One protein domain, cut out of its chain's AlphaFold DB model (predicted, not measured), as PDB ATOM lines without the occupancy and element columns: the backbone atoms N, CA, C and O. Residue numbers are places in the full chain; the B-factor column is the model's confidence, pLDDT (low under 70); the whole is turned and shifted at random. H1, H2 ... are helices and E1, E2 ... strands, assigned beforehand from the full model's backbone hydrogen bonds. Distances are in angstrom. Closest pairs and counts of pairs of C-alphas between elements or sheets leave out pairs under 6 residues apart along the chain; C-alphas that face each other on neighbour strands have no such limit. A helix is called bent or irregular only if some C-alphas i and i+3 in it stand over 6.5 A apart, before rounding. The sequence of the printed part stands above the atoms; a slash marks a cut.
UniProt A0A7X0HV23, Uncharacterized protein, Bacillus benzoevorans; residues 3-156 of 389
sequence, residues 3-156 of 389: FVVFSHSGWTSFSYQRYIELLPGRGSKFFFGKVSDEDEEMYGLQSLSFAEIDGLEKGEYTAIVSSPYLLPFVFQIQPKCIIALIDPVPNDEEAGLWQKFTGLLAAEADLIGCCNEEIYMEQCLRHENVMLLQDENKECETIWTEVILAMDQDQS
ATOM      1  N   PHE A   3     -16.189  38.356  -3.152       95.75
ATOM      2  CA  PHE A   3     -16.828  39.632  -3.489       95.75
ATOM      3  C   PHE A   3     -17.762  40.091  -2.375       95.75
ATOM      4  O   PHE A   3     -18.423  39.262  -1.750       95.75
ATOM      5  N   VAL A   4     -17.838  41.405  -2.158       96.81
ATOM      6  CA  VAL A   4     -18.859  42.038  -1.311       96.81
ATOM      7  C   VAL A   4     -19.534  43.149  -2.108       96.81
ATOM      8  O   VAL A   4     -18.853  44.038  -2.618       96.81
ATOM      9  N   VAL A   5     -20.859  43.098  -2.222       96.88
ATOM     10  CA  VAL A   5     -21.664  44.072  -2.970       96.88
ATOM     11  C   VAL A   5     -22.299  45.080  -2.010       96.88
ATOM     12  O   VAL A   5     -23.060  44.704  -1.122       96.88
ATOM     13  N   PHE A   6     -22.018  46.364  -2.218       96.94
ATOM     14  CA  PHE A   6     -22.547  47.511  -1.484       96.94
ATOM     15  C   PHE A   6     -23.476  48.321  -2.395       96.94
ATOM     16  O   PHE A   6     -23.033  49.201  -3.138       96.94
ATOM     17  N   SER A   7     -24.771  48.010  -2.354       94.69
ATOM     18  CA  SER A   7     -25.772  48.601  -3.249       94.69
ATOM     19  C   SER A   7     -26.500  49.809  -2.641       94.69
ATOM     20  O   SER A   7     -26.613  49.935  -1.424       94.69
ATOM     21  N   HIS A   8     -27.039  50.701  -3.479       91.50
ATOM     22  CA  HIS A   8     -27.952  51.773  -3.047       91.50
ATOM     23  C   HIS A   8     -29.420  51.311  -2.923       91.50
ATOM     24  O   HIS A   8     -30.264  52.034  -2.377       91.50
ATOM     25  N   SER A   9     -29.730  50.117  -3.436       91.25
ATOM     26  CA  SER A   9     -31.052  49.488  -3.453       91.25
ATOM     27  C   SER A   9     -30.973  48.023  -2.999       91.25
ATOM     28  O   SER A   9     -29.898  47.424  -2.993       91.25
ATOM     29  N   GLY A  10     -32.103  47.442  -2.584       90.81
ATOM     30  CA  GLY A  10     -32.163  46.016  -2.244       90.81
ATOM     31  C   GLY A  10     -31.889  45.134  -3.466       90.81
ATOM     32  O   GLY A  10     -32.081  45.590  -4.598       90.81
ATOM     33  N   TRP A  11     -31.472  43.883  -3.236       91.06
ATOM     34  CA  TRP A  11     -31.022  42.968  -4.294       91.06
ATOM     35  C   TRP A  11     -32.005  42.875  -5.463       91.06
ATOM     36  O   TRP A  11     -31.590  43.067  -6.597       91.06
ATOM     37  N   THR A  12     -33.301  42.691  -5.203       88.25
ATOM     38  CA  THR A  12     -34.357  42.552  -6.230       88.25
ATOM     39  C   THR A  12     -34.512  43.764  -7.155       88.25
ATOM     40  O   THR A  12     -35.024  43.639  -8.263       88.25
ATOM     41  N   SER A  13     -34.071  44.938  -6.708       89.00
ATOM     42  CA  SER A  13     -34.138  46.211  -7.436       89.00
ATOM     43  C   SER A  13     -32.769  46.698  -7.910       89.00
ATOM     44  O   SER A  13     -32.608  47.875  -8.241       89.00
ATOM     45  N   PHE A  14     -31.755  45.839  -7.857       91.00
ATOM     46  CA  PHE A  14     -30.390  46.217  -8.173       91.00
ATOM     47  C   PHE A  14     -30.128  46.132  -9.680       91.00
ATOM     48  O   PHE A  14     -30.230  45.069 -10.280       91.00
ATOM     49  N   SER A  15     -29.736  47.249 -10.294       90.31
ATOM     50  CA  SER A  15     -29.574  47.354 -11.752       90.31
ATOM     51  C   SER A  15     -28.465  46.478 -12.341       90.31
ATOM     52  O   SER A  15     -28.450  46.255 -13.542       90.31
ATOM     53  N   TYR A  16     -27.549  45.959 -11.519       93.06
ATOM     54  CA  TYR A  16     -26.395  45.186 -11.991       93.06
ATOM     55  C   TYR A  16     -26.435  43.708 -11.594       93.06
ATOM     56  O   TYR A  16     -25.396  43.053 -11.646       93.06
ATOM     57  N   GLN A  17     -27.599  43.159 -11.214       92.44
ATOM     58  CA  GLN A  17     -27.754  41.731 -10.868       92.44
ATOM     59  C   GLN A  17     -27.059  40.812 -11.881       92.44
ATOM     60  O   GLN A  17     -26.219  39.987 -11.509       92.44
ATOM     61  N   ARG A  18     -27.310  41.059 -13.173       92.06
ATOM     62  CA  ARG A  18     -26.734  40.297 -14.280       92.06
ATOM     63  C   ARG A  18     -25.202  40.285 -14.268       92.06
ATOM     64  O   ARG A  18     -24.581  39.258 -14.514       92.06
ATOM     65  N   TYR A  19     -24.566  41.404 -13.940       92.88
ATOM     66  CA  TYR A  19     -23.105  41.501 -13.889       92.88
ATOM     67  C   TYR A  19     -22.505  40.850 -12.638       92.88
ATOM     68  O   TYR A  19     -21.356  40.403 -12.675       92.88
ATOM     69  N   ILE A  20     -23.273  40.739 -11.548       92.69
ATOM     70  CA  ILE A  20     -22.877  39.997 -10.340       92.69
ATOM     71  C   ILE A  20     -22.950  38.478 -10.568       92.69
ATOM     72  O   ILE A  20     -22.081  37.730 -10.098       92.69
ATOM     73  N   GLU A  21     -23.943  38.008 -11.328       90.81
ATOM     74  CA  GLU A  21     -24.039  36.606 -11.763       90.81
ATOM     75  C   GLU A  21     -22.785  36.172 -12.525       90.81
ATOM     76  O   GLU A  21     -22.222  35.112 -12.247       90.81
ATOM     77  N   LEU A  22     -22.320  37.032 -13.435       91.75
ATOM     78  CA  LEU A  22     -21.183  36.784 -14.320       91.75
ATOM     79  C   LEU A  22     -19.817  36.839 -13.619       91.75
ATOM     80  O   LEU A  22     -18.802  36.522 -14.241       91.75
ATOM     81  N   LEU A  23     -19.757  37.218 -12.336       91.88
ATOM     82  CA  LEU A  23     -18.485  37.297 -11.618       91.88
ATOM     83  C   LEU A  23     -17.766  35.938 -11.590       91.88
ATOM     84  O   LEU A  23     -18.376  34.925 -11.226       91.88
ATOM     85  N   PRO A  24     -16.459  35.914 -11.909       85.88
ATOM     86  CA  PRO A  24     -15.701  34.682 -12.035       85.88
ATOM     87  C   PRO A  24     -15.419  34.008 -10.683       85.88
ATOM     88  O   PRO A  24     -15.115  34.644  -9.672       85.88
ATOM     89  N   GLY A  25     -15.402  32.675 -10.708       72.69
ATOM     90  CA  GLY A  25     -14.955  31.827  -9.601       72.69
ATOM     91  C   GLY A  25     -16.076  31.266  -8.720       72.69
ATOM     92  O   GLY A  25     -17.223  31.687  -8.774       72.69
ATOM     93  N   ARG A  26     -15.714  30.280  -7.888       66.31
ATOM     94  CA  ARG A  26     -16.587  29.665  -6.864       66.31
ATOM     95  C   ARG A  26     -16.400  30.283  -5.471       66.31
ATOM     96  O   ARG A  26     -16.674  29.631  -4.470       66.31
ATOM     97  N   GLY A  27     -15.803  31.472  -5.397       73.94
ATOM     98  CA  GLY A  27     -15.576  32.132  -4.114       73.94
ATOM     99  C   GLY A  27     -16.868  32.715  -3.552       73.94
ATOM    100  O   GLY A  27     -17.838  32.902  -4.281       73.94
ATOM    101  N   SER A  28     -16.870  32.994  -2.250       87.31
ATOM    102  CA  SER A  28     -18.028  33.561  -1.561       87.31
ATOM    103  C   SER A  28     -18.395  34.932  -2.132       87.31
ATOM    104  O   SER A  28     -17.528  35.803  -2.271       87.31
ATOM    105  N   LYS A  29     -19.680  35.113  -2.445       93.69
ATOM    106  CA  LYS A  29     -20.268  36.389  -2.849       93.69
ATOM    107  C   LYS A  29     -21.197  36.852  -1.729       93.69
ATOM    108  O   LYS A  29     -22.155  36.161  -1.399       93.69
ATOM    109  N   PHE A  30     -20.902  38.002  -1.143       95.06
ATOM    110  CA  PHE A  30     -21.716  38.605  -0.096       95.06
ATOM    111  C   PHE A  30     -22.465  39.816  -0.637       95.06
ATOM    112  O   PHE A  30     -21.913  40.593  -1.418       95.06
ATOM    113  N   PHE A  31     -23.698  40.011  -0.186       95.31
ATOM    114  CA  PHE A  31     -24.465  41.226  -0.425       95.31
ATOM    115  C   PHE A  31     -24.676  41.948   0.904       95.31
ATOM    116  O   PHE A  31     -25.181  41.362   1.858       95.31
ATOM    117  N   PHE A  32     -24.282  43.218   0.983       95.38
ATOM    118  CA  PHE A  32     -24.475  44.013   2.187       95.38
ATOM    119  C   PHE A  32     -25.946  44.412   2.334       95.38
ATOM    120  O   PHE A  32     -26.447  45.268   1.603       95.38
ATOM    121  N   GLY A  33     -26.633  43.791   3.290       92.69
ATOM    122  CA  GLY A  33     -28.083  43.853   3.436       92.69
ATOM    123  C   GLY A  33     -28.711  42.466   3.468       92.69
ATOM    124  O   GLY A  33     -28.020  41.455   3.581       92.69
ATOM    125  N   LYS A  34     -30.040  42.426   3.386       90.25
ATOM    126  CA  LYS A  34     -30.791  41.173   3.310       90.25
ATOM    127  C   LYS A  34     -31.004  40.746   1.865       90.25
ATOM    128  O   LYS A  34     -31.361  41.561   1.014       90.25
ATOM    129  N   VAL A  35     -30.856  39.452   1.644       89.69
ATOM    130  CA  VAL A  35     -31.201  38.734   0.420       89.69
ATOM    131  C   VAL A  35     -32.275  37.702   0.784       89.69
ATOM    132  O   VAL A  35     -32.332  37.252   1.928       89.69
ATOM    133  N   SER A  36     -33.199  37.404  -0.132       87.69
ATOM    134  CA  SER A  36     -34.206  36.363   0.108       87.69
ATOM    135  C   SER A  36     -33.571  34.973  -0.003       87.69
ATOM    136  O   SER A  36     -32.625  34.807  -0.768       87.69
ATOM    137  N   ASP A  37     -34.097  33.965   0.701       86.88
ATOM    138  CA  ASP A  37     -33.566  32.592   0.621       86.88
ATOM    139  C   ASP A  37     -33.557  32.061  -0.832       86.88
ATOM    140  O   ASP A  37     -32.634  31.356  -1.238       86.88
ATOM    141  N   GLU A  38     -34.559  32.447  -1.637       86.12
ATOM    142  CA  GLU A  38     -34.649  32.108  -3.065       86.12
ATOM    143  C   GLU A  38     -33.501  32.737  -3.872       86.12
ATOM    144  O   GLU A  38     -32.876  32.068  -4.698       86.12
ATOM    145  N   ASP A  39     -33.190  34.008  -3.611       86.25
ATOM    146  CA  ASP A  39     -32.087  34.719  -4.260       86.25
ATOM    147  C   ASP A  39     -30.714  34.194  -3.796       86.25
ATOM    148  O   ASP A  39     -29.779  34.110  -4.597       86.25
ATOM    149  N   GLU A  40     -30.570  33.816  -2.522       86.06
ATOM    150  CA  GLU A  40     -29.336  33.208  -2.008       86.06
ATOM    151  C   GLU A  40     -29.030  31.891  -2.737       86.06
ATOM    152  O   GLU A  40     -27.897  31.678  -3.181       86.06
ATOM    153  N   GLU A  41     -30.041  31.036  -2.937       84.88
ATOM    154  CA  GLU A  41     -29.897  29.777  -3.676       84.88
ATOM    155  C   GLU A  41     -29.655  30.009  -5.176       84.88
ATOM    156  O   GLU A  41     -28.765  29.387  -5.763       84.88
ATOM    157  N   MET A  42     -30.401  30.928  -5.797       84.69
ATOM    158  CA  MET A  42     -30.317  31.195  -7.235       84.69
ATOM    159  C   MET A  42     -28.980  31.824  -7.645       84.69
ATOM    160  O   MET A  42     -28.406  31.449  -8.671       84.69
ATOM    161  N   TYR A  43     -28.470  32.768  -6.849       83.94
ATOM    162  CA  TYR A  43     -27.292  33.567  -7.196       83.94
ATOM    163  C   TYR A  43     -26.026  33.169  -6.425       83.94
ATOM    164  O   TYR A  43     -24.940  33.685  -6.716       83.94
ATOM    165  N   GLY A  44     -26.136  32.251  -5.458       86.75
ATOM    166  CA  GLY A  44     -25.033  31.880  -4.569       86.75
ATOM    167  C   GLY A  44     -24.561  33.057  -3.714       86.75
ATOM    168  O   GLY A  44     -23.362  33.187  -3.449       86.75
ATOM    169  N   LEU A  45     -25.489  33.948  -3.359       89.88
ATOM    170  CA  LEU A  45     -25.237  35.126  -2.537       89.88
ATOM    171  C   LEU A  45     -25.497  34.810  -1.073       89.88
ATOM    172  O   LEU A  45     -26.383  34.034  -0.747       89.88
ATOM    173  N   GLN A  46     -24.727  35.437  -0.194       92.12
ATOM    174  CA  GLN A  46     -24.963  35.401   1.244       92.12
ATOM    175  C   GLN A  46     -25.249  36.810   1.738       92.12
ATOM    176  O   GLN A  46     -24.511  37.751   1.422       92.12
ATOM    177  N   SER A  47     -26.309  36.955   2.524       92.69
ATOM    178  CA  SER A  47     -26.585  38.192   3.245       92.69
ATOM    179  C   SER A  47     -25.427  38.528   4.189       92.69
ATOM    180  O   SER A  47     -24.892  37.659   4.875       92.69
ATOM    181  N   LEU A  48     -25.040  39.801   4.228       94.12
ATOM    182  CA  LEU A  48     -24.025  40.322   5.137       94.12
ATOM    183  C   LEU A  48     -24.615  41.486   5.926       94.12
ATOM    184  O   LEU A  48     -24.947  42.538   5.372       94.12
ATOM    185  N   SER A  49     -24.729  41.306   7.236       90.69
ATOM    186  CA  SER A  49     -25.193  42.346   8.145       90.69
ATOM    187  C   SER A  49     -24.072  43.312   8.533       90.69
ATOM    188  O   SER A  49     -22.880  43.033   8.412       90.69
ATOM    189  N   PHE A  50     -24.464  44.460   9.086       85.44
ATOM    190  CA  PHE A  50     -23.533  45.451   9.629       85.44
ATOM    191  C   PHE A  50     -22.556  44.864  10.659       85.44
ATOM    192  O   PHE A  50     -21.382  45.212  10.652       85.44
ATOM    193  N   ALA A  51     -23.031  43.978  11.539       87.19
ATOM    194  CA  ALA A  51     -22.204  43.405  12.601       87.19
ATOM    195  C   ALA A  51     -21.164  42.405  12.071       87.19
ATOM    196  O   ALA A  51     -20.160  42.157  12.731       87.19
ATOM    197  N   GLU A  52     -21.398  41.834  10.889       91.62
ATOM    198  CA  GLU A  52     -20.534  40.813  10.292       91.62
ATOM    199  C   GLU A  52     -19.402  41.412   9.453       91.62
ATOM    200  O   GLU A  52     -18.409  40.729   9.214       91.62
ATOM    201  N   ILE A  53     -19.496  42.693   9.067       90.31
ATOM    202  CA  ILE A  53     -18.430  43.402   8.337       90.31
ATOM    203  C   ILE A  53     -17.097  43.318   9.088       90.31
ATOM    204  O   ILE A  53     -16.063  43.061   8.475       90.31
ATOM    205  N   ASP A  54     -17.116  43.503  10.412       87.88
ATOM    206  CA  ASP A  54     -15.916  43.450  11.258       87.88
ATOM    207  C   ASP A  54     -15.242  42.070  11.275       87.88
ATOM    208  O   ASP A  54     -14.060  41.963  11.605       87.88
ATOM    209  N   GLY A  55     -15.987  41.016  10.934       89.75
ATOM    210  CA  GLY A  55     -15.487  39.646  10.874       89.75
ATOM    211  C   GLY A  55     -14.819  39.282   9.549       89.75
ATOM    212  O   GLY A  55     -14.210  38.216   9.468       89.75
ATOM    213  N   LEU A  56     -14.924  40.124   8.516       93.12
ATOM    214  CA  LEU A  56     -14.325  39.844   7.214       93.12
ATOM    215  C   LEU A  56     -12.805  40.035   7.241       93.12
ATOM    216  O   LEU A  56     -12.274  40.994   7.804       93.12
ATOM    217  N   GLU A  57     -12.093  39.121   6.583       92.50
ATOM    218  CA  GLU A  57     -10.642  39.207   6.445       92.50
ATOM    219  C   GLU A  57     -10.248  40.382   5.540       92.50
ATOM    220  O   GLU A  57     -10.637  40.472   4.372       92.50
ATOM    221  N   LYS A  58      -9.462  41.304   6.101       93.88
ATOM    222  CA  LYS A  58      -9.025  42.518   5.407       93.88
ATOM    223  C   LYS A  58      -8.124  42.183   4.224       93.88
ATOM    224  O   LYS A  58      -7.237  41.343   4.344       93.88
ATOM    225  N   GLY A  59      -8.315  42.871   3.102       92.62
ATOM    226  CA  GLY A  59      -7.505  42.687   1.894       92.62
ATOM    227  C   GLY A  59      -7.847  41.451   1.059       92.62
ATOM    228  O   GLY A  59      -7.243  41.264   0.009       92.62
ATOM    229  N   GLU A  60      -8.807  40.615   1.470       93.06
ATOM    230  CA  GLU A  60      -9.166  39.402   0.715       93.06
ATOM    231  C   GLU A  60     -10.309  39.593  -0.292       93.06
ATOM    232  O   GLU A  60     -10.493  38.779  -1.202       93.06
ATOM    233  N   TYR A  61     -11.106  40.646  -0.119       95.19
ATOM    234  CA  TYR A  61     -12.346  40.853  -0.864       95.19
ATOM    235  C   TYR A  61     -12.192  41.927  -1.934       95.19
ATOM    236  O   TYR A  61     -11.525  42.937  -1.727       95.19
ATOM    237  N   THR A  62     -12.867  41.741  -3.064       96.62
ATOM    238  CA  THR A  62     -13.166  42.823  -4.008       96.62
ATOM    239  C   THR A  62     -14.498  43.456  -3.621       96.62
ATOM    240  O   THR A  62     -15.510  42.756  -3.519       96.62
ATOM    241  N   ALA A  63     -14.505  44.767  -3.389       97.81
ATOM    242  CA  ALA A  63     -15.723  45.510  -3.093       97.81
ATOM    243  C   ALA A  63     -16.368  45.988  -4.396       97.81
ATOM    244  O   ALA A  63     -15.719  46.654  -5.193       97.81
ATOM    245  N   ILE A  64     -17.644  45.672  -4.603       97.88
ATOM    246  CA  ILE A  64     -18.450  46.205  -5.703       97.88
ATOM    247  C   ILE A  64     -19.427  47.204  -5.101       97.88
ATOM    248  O   ILE A  64     -20.243  46.832  -4.266       97.88
ATOM    249  N   VAL A  65     -19.342  48.469  -5.491       98.25
ATOM    250  CA  VAL A  65     -19.995  49.573  -4.784       98.25
ATOM    251  C   VAL A  65     -20.835  50.382  -5.760       98.25
ATOM    252  O   VAL A  65     -20.289  50.991  -6.672       98.25
ATOM    253  N   SER A  66     -22.153  50.426  -5.559       96.31
ATOM    254  CA  SER A  66     -23.048  51.346  -6.283       96.31
ATOM    255  C   SER A  66     -23.605  52.469  -5.411       96.31
ATOM    256  O   SER A  66     -24.126  53.452  -5.929       96.31
ATOM    257  N   SER A  67     -23.492  52.358  -4.081       95.75
ATOM    258  CA  SER A  67     -23.835  53.453  -3.171       95.75
ATOM    259  C   SER A  67     -22.582  54.123  -2.615       95.75
ATOM    260  O   SER A  67     -21.872  53.509  -1.811       95.75
ATOM    261  N   PRO A  68     -22.334  55.405  -2.925       95.94
ATOM    262  CA  PRO A  68     -21.187  56.111  -2.368       95.94
ATOM    263  C   PRO A  68     -21.347  56.414  -0.865       95.94
ATOM    264  O   PRO A  68     -20.373  56.710  -0.174       95.94
ATOM    265  N   TYR A  69     -22.559  56.300  -0.311       95.94
ATOM    266  CA  TYR A  69     -22.803  56.474   1.125       95.94
ATOM    267  C   TYR A  69     -22.323  55.292   1.973       95.94
ATOM    268  O   TYR A  69     -22.256  55.399   3.193       95.94
ATOM    269  N   LEU A  70     -21.973  54.168   1.346       96.19
ATOM    270  CA  LEU A  70     -21.453  52.990   2.039       96.19
ATOM    271  C   LEU A  70     -19.919  52.964   2.099       96.19
ATOM    272  O   LEU A  70     -19.356  52.015   2.642       96.19
ATOM    273  N   LEU A  71     -19.241  54.007   1.601       96.06
ATOM    274  CA  LEU A  71     -17.777  54.085   1.569       96.06
ATOM    275  C   LEU A  71     -17.103  53.789   2.923       96.06
ATOM    276  O   LEU A  71     -16.128  53.040   2.910       96.06
ATOM    277  N   PRO A  72     -17.604  54.231   4.097       95.06
ATOM    278  CA  PRO A  72     -16.970  53.847   5.360       95.06
ATOM    279  C   PRO A  72     -16.925  52.347   5.619       95.06
ATOM    280  O   PRO A  72     -15.925  51.861   6.139       95.06
ATOM    281  N   PHE A  73     -17.961  51.611   5.213       95.06
ATOM    282  CA  PHE A  73     -18.000  50.150   5.328       95.06
ATOM    283  C   PHE A  73     -17.064  49.482   4.331       95.06
ATOM    284  O   PHE A  73     -16.382  48.517   4.668       95.06
ATOM    285  N   VAL A  74     -16.980  50.036   3.121       96.44
ATOM    286  CA  VAL A  74     -16.019  49.594   2.106       96.44
ATOM    287  C   VAL A  74     -14.595  49.763   2.640       96.44
ATOM    288  O   VAL A  74     -13.826  48.810   2.664       96.44
ATOM    289  N   PHE A  75     -14.233  50.934   3.163       95.44
ATOM    290  CA  PHE A  75     -12.886  51.165   3.693       95.44
ATOM    291  C   PHE A  75     -12.587  50.391   4.985       95.44
ATOM    292  O   PHE A  75     -11.421  50.115   5.273       95.44
ATOM    293  N   GLN A  76     -13.608  50.001   5.751       93.38
ATOM    294  CA  GLN A  76     -13.453  49.165   6.942       93.38
ATOM    295  C   GLN A  76     -12.925  47.763   6.603       93.38
ATOM    296  O   GLN A  76     -12.045  47.264   7.315       93.38
ATOM    297  N   ILE A  77     -13.392  47.168   5.495       94.25
ATOM    298  CA  ILE A  77     -12.920  45.852   5.028       94.25
ATOM    299  C   ILE A  77     -11.569  45.915   4.306       94.25
ATOM    300  O   ILE A  77     -10.969  44.871   4.076       94.25
ATOM    301  N   GLN A  78     -11.073  47.117   3.975       95.44
ATOM    302  CA  GLN A  78      -9.807  47.334   3.256       95.44
ATOM    303  C   GLN A  78      -9.686  46.394   2.046       95.44
ATOM    304  O   GLN A  78      -8.858  45.482   2.067       95.44
ATOM    305  N   PRO A  79     -10.568  46.527   1.043       96.12
ATOM    306  CA  PRO A  79     -10.675  45.549  -0.025       96.12
ATOM    307  C   PRO A  79      -9.386  45.508  -0.853       96.12
ATOM    308  O   PRO A  79      -8.654  46.493  -0.923       96.12
ATOM    309  N   LYS A  80      -9.133  44.368  -1.510       95.25
ATOM    310  CA  LYS A  80      -8.044  44.228  -2.489       95.25
ATOM    311  C   LYS A  80      -8.221  45.224  -3.636       95.25
ATOM    312  O   LYS A  80      -7.253  45.844  -4.053       95.25
ATOM    313  N   CYS A  81      -9.459  45.339  -4.123       95.94
ATOM    314  CA  CYS A  81      -9.850  46.239  -5.202       95.94
ATOM    315  C   CYS A  81     -11.254  46.802  -4.949       95.94
ATOM    316  O   CYS A  81     -12.102  46.119  -4.356       95.94
ATOM    317  N   ILE A  82     -11.519  48.003  -5.455       97.94
ATOM    318  CA  ILE A  82     -12.826  48.661  -5.461       97.94
ATOM    319  C   ILE A  82     -13.323  48.770  -6.903       97.94
ATOM    320  O   ILE A  82     -12.683  49.366  -7.765       97.94
ATOM    321  N   ILE A  83     -14.508  48.227  -7.149       98.44
ATOM    322  CA  ILE A  83     -15.253  48.378  -8.394       98.44
ATOM    323  C   ILE A  83     -16.418  49.323  -8.118       98.44
ATOM    324  O   ILE A  83     -17.320  48.980  -7.353       98.44
ATOM    325  N   ALA A  84     -16.431  50.492  -8.748       98.44
ATOM    326  CA  ALA A  84     -17.554  51.419  -8.673       98.44
ATOM    327  C   ALA A  84     -18.559  51.133  -9.792       98.44
ATOM    328  O   ALA A  84     -18.196  51.104 -10.963       98.44
ATOM    329  N   LEU A  85     -19.829  50.957  -9.447       97.75
ATOM    330  CA  LEU A  85     -20.932  50.860 -10.398       97.75
ATOM    331  C   LEU A  85     -21.725  52.165 -10.338       97.75
ATOM    332  O   LEU A  85     -22.410  52.435  -9.353       97.75
ATOM    333  N   ILE A  86     -21.564  53.009 -11.355       96.25
ATOM    334  CA  ILE A  86     -22.083  54.376 -11.348       96.25
ATOM    335  C   ILE A  86     -23.429  54.428 -12.061       96.25
ATOM    336  O   ILE A  86     -23.511  54.262 -13.280       96.25
ATOM    337  N   ASP A  87     -24.459  54.742 -11.282       91.19
ATOM    338  CA  ASP A  87     -25.815  54.981 -11.758       91.19
ATOM    339  C   ASP A  87     -26.130  56.475 -11.905       91.19
ATOM    340  O   ASP A  87     -25.516  57.323 -11.239       91.19
ATOM    341  N   PRO A  88     -27.144  56.815 -12.726       92.00
ATOM    342  CA  PRO A  88     -27.811  58.106 -12.635       92.00
ATOM    343  C   PRO A  88     -28.259  58.399 -11.198       92.00
ATOM    344  O   PRO A  88     -28.518  57.486 -10.415       92.00
ATOM    345  N   VAL A  89     -28.394  59.685 -10.863       92.94
ATOM    346  CA  VAL A  89     -28.862  60.113  -9.536       92.94
ATOM    347  C   VAL A  89     -30.211  59.443  -9.224       92.94
ATOM    348  O   VAL A  89     -31.168  59.653  -9.976       92.94
ATOM    349  N   PRO A  90     -30.327  58.665  -8.130       90.00
ATOM    350  CA  PRO A  90     -31.602  58.084  -7.734       90.00
ATOM    351  C   PRO A  90     -32.636  59.177  -7.433       90.00
ATOM    352  O   PRO A  90     -32.315  60.203  -6.837       90.00
ATOM    353  N   ASN A  91     -33.899  58.946  -7.805       86.44
ATOM    354  CA  ASN A  91     -34.979  59.945  -7.718       86.44
ATOM    355  C   ASN A  91     -35.213  60.524  -6.312       86.44
ATOM    356  O   ASN A  91     -35.844  61.568  -6.162       86.44
ATOM    357  N   ASP A  92     -34.788  59.811  -5.279       87.25
ATOM    358  CA  ASP A  92     -35.020  60.147  -3.883       87.25
ATOM    359  C   ASP A  92     -33.761  60.653  -3.159       87.25
ATOM    360  O   ASP A  92     -33.783  60.812  -1.934       87.25
ATOM    361  N   GLU A  93     -32.680  60.893  -3.899       91.50
ATOM    362  CA  GLU A  93     -31.412  61.416  -3.399       91.50
ATOM    363  C   GLU A  93     -31.195  62.877  -3.815       91.50
ATOM    364  O   GLU A  93     -31.713  63.354  -4.825       91.50
ATOM    365  N   GLU A  94     -30.426  63.618  -3.013       92.94
ATOM    366  CA  GLU A  94     -30.032  64.989  -3.350       92.94
ATOM    367  C   GLU A  94     -28.902  64.950  -4.388       92.94
ATOM    368  O   GLU A  94     -27.871  64.309  -4.175       92.94
ATOM    369  N   ALA A  95     -29.106  65.614  -5.528       93.25
ATOM    370  CA  ALA A  95     -28.235  65.476  -6.690       93.25
ATOM    371  C   ALA A  95     -26.799  65.959  -6.439       93.25
ATOM    372  O   ALA A  95     -25.862  65.284  -6.864       93.25
ATOM    373  N   GLY A  96     -26.611  67.085  -5.743       93.62
ATOM    374  CA  GLY A  96     -25.281  67.631  -5.466       93.62
ATOM    375  C   GLY A  96     -24.449  66.712  -4.569       93.62
ATOM    376  O   GLY A  96     -23.294  66.410  -4.876       93.62
ATOM    377  N   LEU A  97     -25.057  66.218  -3.492       94.00
ATOM    378  CA  LEU A  97     -24.477  65.263  -2.558       94.00
ATOM    379  C   LEU A  97     -24.136  63.954  -3.277       94.00
ATOM    380  O   LEU A  97     -22.990  63.507  -3.233       94.00
ATOM    381  N   TRP A  98     -25.097  63.375  -4.002       95.19
ATOM    382  CA  TRP A  98     -24.891  62.129  -4.738       95.19
ATOM    383  C   TRP A  98     -23.740  62.243  -5.738       95.19
ATOM    384  O   TRP A  98     -22.841  61.402  -5.732       95.19
ATOM    385  N   GLN A  99     -23.724  63.292  -6.565       95.00
ATOM    386  CA  GLN A  99     -22.678  63.508  -7.569       95.00
ATOM    387  C   GLN A  99     -21.297  63.663  -6.932       95.00
ATOM    388  O   GLN A  99     -20.339  63.041  -7.390       95.00
ATOM    389  N   LYS A 100     -21.190  64.441  -5.850       95.00
ATOM    390  CA  LYS A 100     -19.929  64.643  -5.130       95.00
ATOM    391  C   LYS A 100     -19.369  63.329  -4.589       95.00
ATOM    392  O   LYS A 100     -18.203  63.014  -4.819       95.00
ATOM    393  N   PHE A 101     -20.185  62.558  -3.874       96.00
ATOM    394  CA  PHE A 101     -19.723  61.319  -3.248       96.00
ATOM    395  C   PHE A 101     -19.559  60.175  -4.256       96.00
ATOM    396  O   PHE A 101     -18.678  59.341  -4.074       96.00
ATOM    397  N   THR A 102     -20.321  60.169  -5.352       96.94
ATOM    398  CA  THR A 102     -20.079  59.279  -6.498       96.94
ATOM    399  C   THR A 102     -18.754  59.609  -7.174       96.94
ATOM    400  O   THR A 102     -17.999  58.703  -7.499       96.94
ATOM    401  N   GLY A 103     -18.425  60.896  -7.327       96.94
ATOM    402  CA  GLY A 103     -17.121  61.331  -7.818       96.94
ATOM    403  C   GLY A 103     -15.974  60.866  -6.919       96.94
ATOM    404  O   GLY A 103     -14.977  60.355  -7.419       96.94
ATOM    405  N   LEU A 104     -16.139  60.966  -5.594       96.69
ATOM    406  CA  LEU A 104     -15.177  60.416  -4.630       96.69
ATOM    407  C   LEU A 104     -15.055  58.892  -4.747       96.69
ATOM    408  O   LEU A 104     -13.943  58.386  -4.796       96.69
ATOM    409  N   LEU A 105     -16.168  58.162  -4.853       97.69
ATOM    410  CA  LEU A 105     -16.146  56.717  -5.091       97.69
ATOM    411  C   LEU A 105     -15.410  56.368  -6.398       97.69
ATOM    412  O   LEU A 105     -14.580  55.468  -6.405       97.69
ATOM    413  N   ALA A 106     -15.680  57.093  -7.485       97.81
ATOM    414  CA  ALA A 106     -15.039  56.889  -8.783       97.81
ATOM    415  C   ALA A 106     -13.526  57.155  -8.744       97.81
ATOM    416  O   ALA A 106     -12.756  56.466  -9.409       97.81
ATOM    417  N   ALA A 107     -13.085  58.145  -7.963       96.75
ATOM    418  CA  ALA A 107     -11.668  58.458  -7.790       96.75
ATOM    419  C   ALA A 107     -10.896  57.380  -7.012       96.75
ATOM    420  O   ALA A 107      -9.701  57.219  -7.247       96.75
ATOM    421  N   GLU A 108     -11.576  56.654  -6.123       96.19
ATOM    422  CA  GLU A 108     -11.010  55.574  -5.299       96.19
ATOM    423  C   GLU A 108     -11.143  54.186  -5.954       96.19
ATOM    424  O   GLU A 108     -10.644  53.199  -5.420       96.19
ATOM    425  N   ALA A 109     -11.844  54.085  -7.086       97.75
ATOM    426  CA  ALA A 109     -12.110  52.819  -7.754       97.75
ATOM    427  C   ALA A 109     -10.968  52.393  -8.687       97.75
ATOM    428  O   ALA A 109     -10.454  53.183  -9.479       97.75
ATOM    429  N   ASP A 110     -10.649  51.099  -8.668       97.62
ATOM    430  CA  ASP A 110      -9.727  50.461  -9.612       97.62
ATOM    431  C   ASP A 110     -10.388  50.216 -10.977       97.62
ATOM    432  O   ASP A 110      -9.722  50.193 -12.019       97.62
ATOM    433  N   LEU A 111     -11.715  50.045 -10.967       98.25
ATOM    434  CA  LEU A 111     -12.562  49.831 -12.135       98.25
ATOM    435  C   LEU A 111     -13.915  50.521 -11.947       98.25
ATOM    436  O   LEU A 111     -14.548  50.403 -10.900       98.25
ATOM    437  N   ILE A 112     -14.391  51.188 -12.992       98.56
ATOM    438  CA  ILE A 112     -15.702  51.829 -13.042       98.56
ATOM    439  C   ILE A 112     -16.566  51.112 -14.079       98.56
ATOM    440  O   ILE A 112     -16.164  50.953 -15.229       98.56
ATOM    441  N   GLY A 113     -17.764  50.699 -13.682       97.88
ATOM    442  CA  GLY A 113     -18.814  50.200 -14.561       97.88
ATOM    443  C   GLY A 113     -19.965  51.198 -14.655       97.88
ATOM    444  O   GLY A 113     -20.386  51.749 -13.640       97.88
ATOM    445  N   CYS A 114     -20.493  51.427 -15.857       96.25
ATOM    446  CA  CYS A 114     -21.638  52.318 -16.073       96.25
ATOM    447  C   CYS A 114     -22.651  51.662 -17.008       96.25
ATOM    448  O   CYS A 114     -22.274  51.228 -18.094       96.25
ATOM    449  N   CYS A 115     -23.932  51.638 -16.642       93.25
ATOM    450  CA  CYS A 115     -24.993  51.155 -17.535       93.25
ATOM    451  C   CYS A 115     -25.472  52.213 -18.547       93.25
ATOM    452  O   CYS A 115     -25.966  51.886 -19.627       93.25
ATOM    453  N   ASN A 116     -25.292  53.493 -18.218       94.38
ATOM    454  CA  ASN A 116     -25.658  54.620 -19.065       94.38
ATOM    455  C   ASN A 116     -24.452  55.091 -19.897       94.38
ATOM    456  O   ASN A 116     -23.379  55.360 -19.356       94.38
ATOM    457  N   GLU A 117     -24.636  55.212 -21.212       95.12
ATOM    458  CA  GLU A 117     -23.555  55.538 -22.149       95.12
ATOM    459  C   GLU A 117     -23.068  56.995 -22.055       95.12
ATOM    460  O   GLU A 117     -21.883  57.254 -22.249       95.12
ATOM    461  N   GLU A 118     -23.940  57.940 -21.694       94.56
ATOM    462  CA  GLU A 118     -23.558  59.339 -21.462       94.56
ATOM    463  C   GLU A 118     -22.635  59.448 -20.242       94.56
ATOM    464  O   GLU A 118     -21.540  60.007 -20.335       94.56
ATOM    465  N   ILE A 119     -23.028  58.810 -19.132       95.88
ATOM    466  CA  ILE A 119     -22.196  58.708 -17.925       95.88
ATOM    467  C   ILE A 119     -20.879  58.002 -18.262       95.88
ATOM    468  O   ILE A 119     -19.813  58.486 -17.896       95.88
ATOM    469  N   TYR A 120     -20.924  56.891 -18.997       97.69
ATOM    470  CA  TYR A 120     -19.726  56.165 -19.418       97.69
ATOM    471  C   TYR A 120     -18.728  57.057 -20.177       97.69
ATOM    472  O   TYR A 120     -17.536  57.050 -19.862       97.69
ATOM    473  N   MET A 121     -19.196  57.851 -21.148       96.88
ATOM    474  CA  MET A 121     -18.335  58.770 -21.901       96.88
ATOM    475  C   MET A 121     -17.745  59.866 -21.005       96.88
ATOM    476  O   MET A 121     -16.554  60.165 -21.115       96.88
ATOM    477  N   GLU A 122     -18.544  60.437 -20.099       96.19
ATOM    478  CA  GLU A 122     -18.071  61.414 -19.111       96.19
ATOM    479  C   GLU A 122     -16.976  60.816 -18.215       96.19
ATOM    480  O   GLU A 122     -15.939  61.443 -17.989       96.19
ATOM    481  N   GLN A 123     -17.170  59.585 -17.738       97.81
ATOM    482  CA  GLN A 123     -16.192  58.892 -16.902       97.81
ATOM    483  C   GLN A 123     -14.919  58.542 -17.684       97.81
ATOM    484  O   GLN A 123     -13.828  58.697 -17.138       97.81
ATOM    485  N   CYS A 124     -15.004  58.171 -18.969       97.81
ATOM    486  CA  CYS A 124     -13.828  57.928 -19.824       97.81
ATOM    487  C   CYS A 124     -12.920  59.163 -19.976       97.81
ATOM    488  O   CYS A 124     -11.719  59.030 -20.206       97.81
ATOM    489  N   LEU A 125     -13.479  60.371 -19.845       97.44
ATOM    490  CA  LEU A 125     -12.732  61.634 -19.874       97.44
ATOM    491  C   LEU A 125     -12.078  61.983 -18.525       97.44
ATOM    492  O   LEU A 125     -11.277  62.916 -18.446       97.44
ATOM    493  N   ARG A 126     -12.407  61.254 -17.453       97.50
ATOM    494  CA  ARG A 126     -11.979  61.542 -16.074       97.50
ATOM    495  C   ARG A 126     -11.131  60.436 -15.452       97.50
ATOM    496  O   ARG A 126     -10.226  60.742 -14.678       97.50
ATOM    497  N   HIS A 127     -11.395  59.183 -15.813       97.06
ATOM    498  CA  HIS A 127     -10.827  57.989 -15.195       97.06
ATOM    499  C   HIS A 127     -10.309  57.009 -16.251       97.06
ATOM    500  O   HIS A 127     -10.778  56.978 -17.386       97.06
ATOM    501  N   GLU A 128      -9.313  56.205 -15.879       93.81
ATOM    502  CA  GLU A 128      -8.626  55.328 -16.832       93.81
ATOM    503  C   GLU A 128      -9.386  54.041 -17.128       93.81
ATOM    504  O   GLU A 128      -9.429  53.623 -18.283       93.81
ATOM    505  N   ASN A 129      -9.943  53.403 -16.102       96.62
ATOM    506  CA  ASN A 129     -10.508  52.061 -16.178       96.62
ATOM    507  C   ASN A 129     -12.026  52.130 -16.093       96.62
ATOM    508  O   ASN A 129     -12.606  51.931 -15.032       96.62
ATOM    509  N   VAL A 130     -12.659  52.438 -17.222       98.12
ATOM    510  CA  VAL A 130     -14.114  52.581 -17.326       98.12
ATOM    511  C   VAL A 130     -14.646  51.583 -18.347       98.12
ATOM    512  O   VAL A 130     -14.117  51.492 -19.455       98.12
ATOM    513  N   MET A 131     -15.694  50.848 -17.979       97.69
ATOM    514  CA  MET A 131     -16.366  49.856 -18.815       97.69
ATOM    515  C   MET A 131     -17.857  50.174 -18.928       97.69
ATOM    516  O   MET A 131     -18.534  50.461 -17.939       97.69
ATOM    517  N   LEU A 132     -18.374  50.099 -20.150       97.19
ATOM    518  CA  LEU A 132     -19.799  50.195 -20.434       97.19
ATOM    519  C   LEU A 132     -20.458  48.844 -20.142       97.19
ATOM    520  O   LEU A 132     -19.995  47.805 -20.617       97.19
ATOM    521  N   LEU A 133     -21.538  48.876 -19.370       95.44
ATOM    522  CA  LEU A 133     -22.306  47.728 -18.904       95.44
ATOM    523  C   LEU A 133     -23.725  47.803 -19.482       95.44
ATOM    524  O   LEU A 133     -24.675  48.141 -18.785       95.44
ATOM    525  N   GLN A 134     -23.873  47.532 -20.777       89.88
ATOM    526  CA  GLN A 134     -25.188  47.500 -21.423       89.88
ATOM    527  C   GLN A 134     -25.820  46.116 -21.311       89.88
ATOM    528  O   GLN A 134     -25.276  45.137 -21.828       89.88
ATOM    529  N   ASP A 135     -26.975  46.048 -20.653       77.00
ATOM    530  CA  ASP A 135     -27.784  44.834 -20.597       77.00
ATOM    531  C   ASP A 135     -28.098  44.322 -22.008       77.00
ATOM    532  O   ASP A 135     -28.180  45.085 -22.972       77.00
ATOM    533  N   GLU A 136     -28.226  43.001 -22.135       77.00
ATOM    534  CA  GLU A 136     -28.508  42.298 -23.396       77.00
ATOM    535  C   GLU A 136     -27.387  42.368 -24.457       77.00
ATOM    536  O   GLU A 136     -27.483  41.729 -25.511       77.00
ATOM    537  N   ASN A 137     -26.268  43.044 -24.172       85.69
ATOM    538  CA  ASN A 137     -25.081  43.022 -25.018       85.69
ATOM    539  C   ASN A 137     -24.090  41.935 -24.564       85.69
ATOM    540  O   ASN A 137     -23.267  42.137 -23.669       85.69
ATOM    541  N   LYS A 138     -24.106  40.788 -25.253       89.25
ATOM    542  CA  LYS A 138     -23.207  39.649 -24.977       89.25
ATOM    543  C   LYS A 138     -21.720  40.004 -25.022       89.25
ATOM    544  O   LYS A 138     -20.920  39.362 -24.341       89.25
ATOM    545  N   GLU A 139     -21.328  40.986 -25.834       91.25
ATOM    546  CA  GLU A 139     -19.939  41.436 -25.857       91.25
ATOM    547  C   GLU A 139     -19.578  42.164 -24.559       91.25
ATOM    548  O   GLU A 139     -18.519  41.887 -24.005       91.25
ATOM    549  N   CYS A 140     -20.470  43.008 -24.025       92.69
ATOM    550  CA  CYS A 140     -20.261  43.657 -22.728       92.69
ATOM    551  C   CYS A 140     -20.171  42.625 -21.593       92.69
ATOM    552  O   CYS A 140     -19.264  42.717 -20.771       92.69
ATOM    553  N   GLU A 141     -21.025  41.596 -21.587       93.75
ATOM    554  CA  GLU A 141     -20.954  40.492 -20.610       93.75
ATOM    555  C   GLU A 141     -19.620  39.721 -20.681       93.75
ATOM    556  O   GLU A 141     -19.015  39.377 -19.658       93.75
ATOM    557  N   THR A 142     -19.142  39.465 -21.903       94.25
ATOM    558  CA  THR A 142     -17.872  38.766 -22.140       94.25
ATOM    559  C   THR A 142     -16.696  39.616 -21.670       94.25
ATOM    560  O   THR A 142     -15.868  39.146 -20.890       94.25
ATOM    561  N   ILE A 143     -16.652  40.885 -22.093       95.44
ATOM    562  CA  ILE A 143     -15.614  41.843 -21.699       95.44
ATOM    563  C   ILE A 143     -15.598  42.012 -20.181       95.44
ATOM    564  O   ILE A 143     -14.523  41.982 -19.595       95.44
ATOM    565  N   TRP A 144     -16.760  42.126 -19.536       95.69
ATOM    566  CA  TRP A 144     -16.854  42.239 -18.082       95.69
ATOM    567  C   TRP A 144     -16.142  41.088 -17.374       95.69
ATOM    568  O   TRP A 144     -15.258  41.310 -16.551       95.69
ATOM    569  N   THR A 145     -16.466  39.850 -17.745       94.75
ATOM    570  CA  THR A 145     -15.869  38.661 -17.120       94.75
ATOM    571  C   THR A 145     -14.351  38.614 -17.328       94.75
ATOM    572  O   THR A 145     -13.603  38.325 -16.392       94.75
ATOM    573  N   GLU A 146     -13.883  38.925 -18.541       95.88
ATOM    574  CA  GLU A 146     -12.454  38.970 -18.871       95.88
ATOM    575  C   GLU A 146     -11.717  40.073 -18.093       95.88
ATOM    576  O   GLU A 146     -10.631  39.828 -17.568       95.88
ATOM    577  N   VAL A 147     -12.320  41.256 -17.958       96.81
ATOM    578  CA  VAL A 147     -11.755  42.400 -17.230       96.81
ATOM    579  C   VAL A 147     -11.610  42.101 -15.743       96.81
ATOM    580  O   VAL A 147     -10.568  42.403 -15.171       96.81
ATOM    581  N   ILE A 148     -12.603  41.467 -15.109       95.75
ATOM    582  CA  ILE A 148     -12.506  41.096 -13.689       95.75
ATOM    583  C   ILE A 148     -11.374  40.087 -13.458       95.75
ATOM    584  O   ILE A 148     -10.623  40.209 -12.490       95.75
ATOM    585  N   LEU A 149     -11.210  39.115 -14.363       94.38
ATOM    586  CA  LEU A 149     -10.098  38.161 -14.309       94.38
ATOM    587  C   LEU A 149      -8.737  38.838 -14.518       94.38
ATOM    588  O   LEU A 149      -7.776  38.491 -13.834       94.38
ATOM    589  N   ALA A 150      -8.652  39.787 -15.449       95.12
ATOM    590  CA  ALA A 150      -7.440  40.551 -15.719       95.12
ATOM    591  C   ALA A 150      -7.058  41.451 -14.535       95.12
ATOM    592  O   ALA A 150      -5.888  41.513 -14.161       95.12
ATOM    593  N   MET A 151      -8.052  42.083 -13.906       94.56
ATOM    594  CA  MET A 151      -7.881  42.898 -12.705       94.56
ATOM    595  C   MET A 151      -7.352  42.061 -11.533       94.56
ATOM    596  O   MET A 151      -6.441  42.497 -10.842       94.56
ATOM    597  N   ASP A 152      -7.839  40.829 -11.337       90.94
ATOM    598  CA  ASP A 152      -7.312  39.937 -10.287       90.94
ATOM    599  C   ASP A 152      -5.835  39.566 -10.491       90.94
ATOM    600  O   ASP A 152      -5.127  39.280  -9.520       90.94
ATOM    601  N   GLN A 153      -5.394  39.571 -11.753       92.12
ATOM    602  CA  GLN A 153      -4.036  39.258 -12.201       92.12
ATOM    603  C   GLN A 153      -3.138  40.502 -12.337       92.12
ATOM    604  O   GLN A 153      -2.039  40.379 -12.880       92.12
ATOM    605  N   ASP A 154      -3.593  41.677 -11.885       92.38
ATOM    606  CA  ASP A 154      -2.889  42.963 -11.996       92.38
ATOM    607  C   ASP A 154      -2.453  43.301 -13.442       92.38
ATOM    608  O   ASP A 154      -1.382  43.863 -13.692       92.38
ATOM    609  N   GLN A 155      -3.274  42.928 -14.431       94.88
ATOM    610  CA  GLN A 155      -3.021  43.205 -15.849       94.88
ATOM    611  C   GLN A 155      -3.593  44.562 -16.272       94.88
ATOM    612  O   GLN A 155      -4.629  45.004 -15.777       94.88
ATOM    613  N   SER A 156      -2.946  45.216 -17.247       94.88
ATOM    614  CA  SER A 156      -3.501  46.436 -17.851       94.88
ATOM    615  C   SER A 156      -4.823  46.134 -18.551       94.88
ATOM    616  O   SER A 156      -4.908  45.202 -19.347       94.88
TER     617      SER A 156
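AT A GLANCE: This is residues 3 to 156 of the 389 residues of an uncharacterized protein of Bacillus benzoevorans (UniProt A0A7X0HV23). A strongly twisted sheet of seven parallel strands runs through the middle, with H4, H5 and H6 over one face and H7 over the other: three layers, helices on both faces of a sheet. H2 lies beside the strands near the E3 edge, and H3 packs on H4. The order across the sheet is E3 E2 E1 E4 E5 E6 E7. The printed part has 154 residues, with seven named helices and seven named strands alternating from E1 to H7; the class is mixed, helices and strands. It is compact, with a radius of gyration of the C-alphas of 14.7 A, and rounded, spanning 37 by 34 by 29 A.

HOW THE PARTS SIT: Begin with the sheet: E3, residues 45 to 48, E2, 29 to 32, E1, 3 to 6, E4, 61 to 65, E5, 81 to 86, E6, 111 to 114, and E7, 130 to 132, with E3 and E7 the edge strands. Crossing it in that order, find within hydrogen-bond range N 46 and O 29 at 2.9 A, then at 2.8 A each N 30 and O 3, N 64 and O 4, N 83 and O 63, N 113 and O 84, N 131 and O 112. On one face look for H4, residues 68 to 77, over E1 and E4 at a height over the sheet of 9.0 A, H5, 95 to 108, over E5 at 10.3 A, and H6, 117 to 124, over E6 at 7.6 A. On the opposite face, H7, residues 138 to 152, runs along the strands at 9.4 A. H4 and H5 touch, the C-alphas of Pro 68 and Thr 102 closest at 5.3 A. H3, residues 50 to 55, touches H4, the C-alphas of Ile 53 and Ile 77 closest at 6.9 A. H1, residues 17 to 21, only grazes the sheet; H2, residues 37 to 43, is on it but over none of its strands. E1-H1-E2, E2-H2-E3, E4-H4-E5, E5-H5-E6 and E6-H6-E7 are strand-helix-strand units, parallel neighbour strands with a helix between; E3-H3-E4 is a split one, with E2 and E1 between its strands; each crossover is right-handed. Every O i to N i+4 pair is within hydrogen-bond range in H1, H2, H5, H6 and H7; H4 has 4 of 6, and H3 0 of 2 beside 1 of 3 O i to N i+3 pairs.

IN THESE COORDINATES: Find C-alpha 3 at (-16.828, 39.632, -3.489), where E1 begins. E5 runs 15.9 A, H4 15.1 A and H5 19.9 A; H4 is irregular, C-alphas 69 and 72 being 7.7 A apart. H7 runs 21.6 A to C-alpha 152 at (-7.312, 39.937, -10.287).

THE WHOLE: The C-alphas farthest apart, of Asp 37 and Leu 125, are 41.2 A apart. The printed part has no cut and no long link; residues 91 to 96, of which 95 and 96 belong to H5, stand free. Mean pLDDT of the printed part is 92.9, and residue 26 alone is under 70.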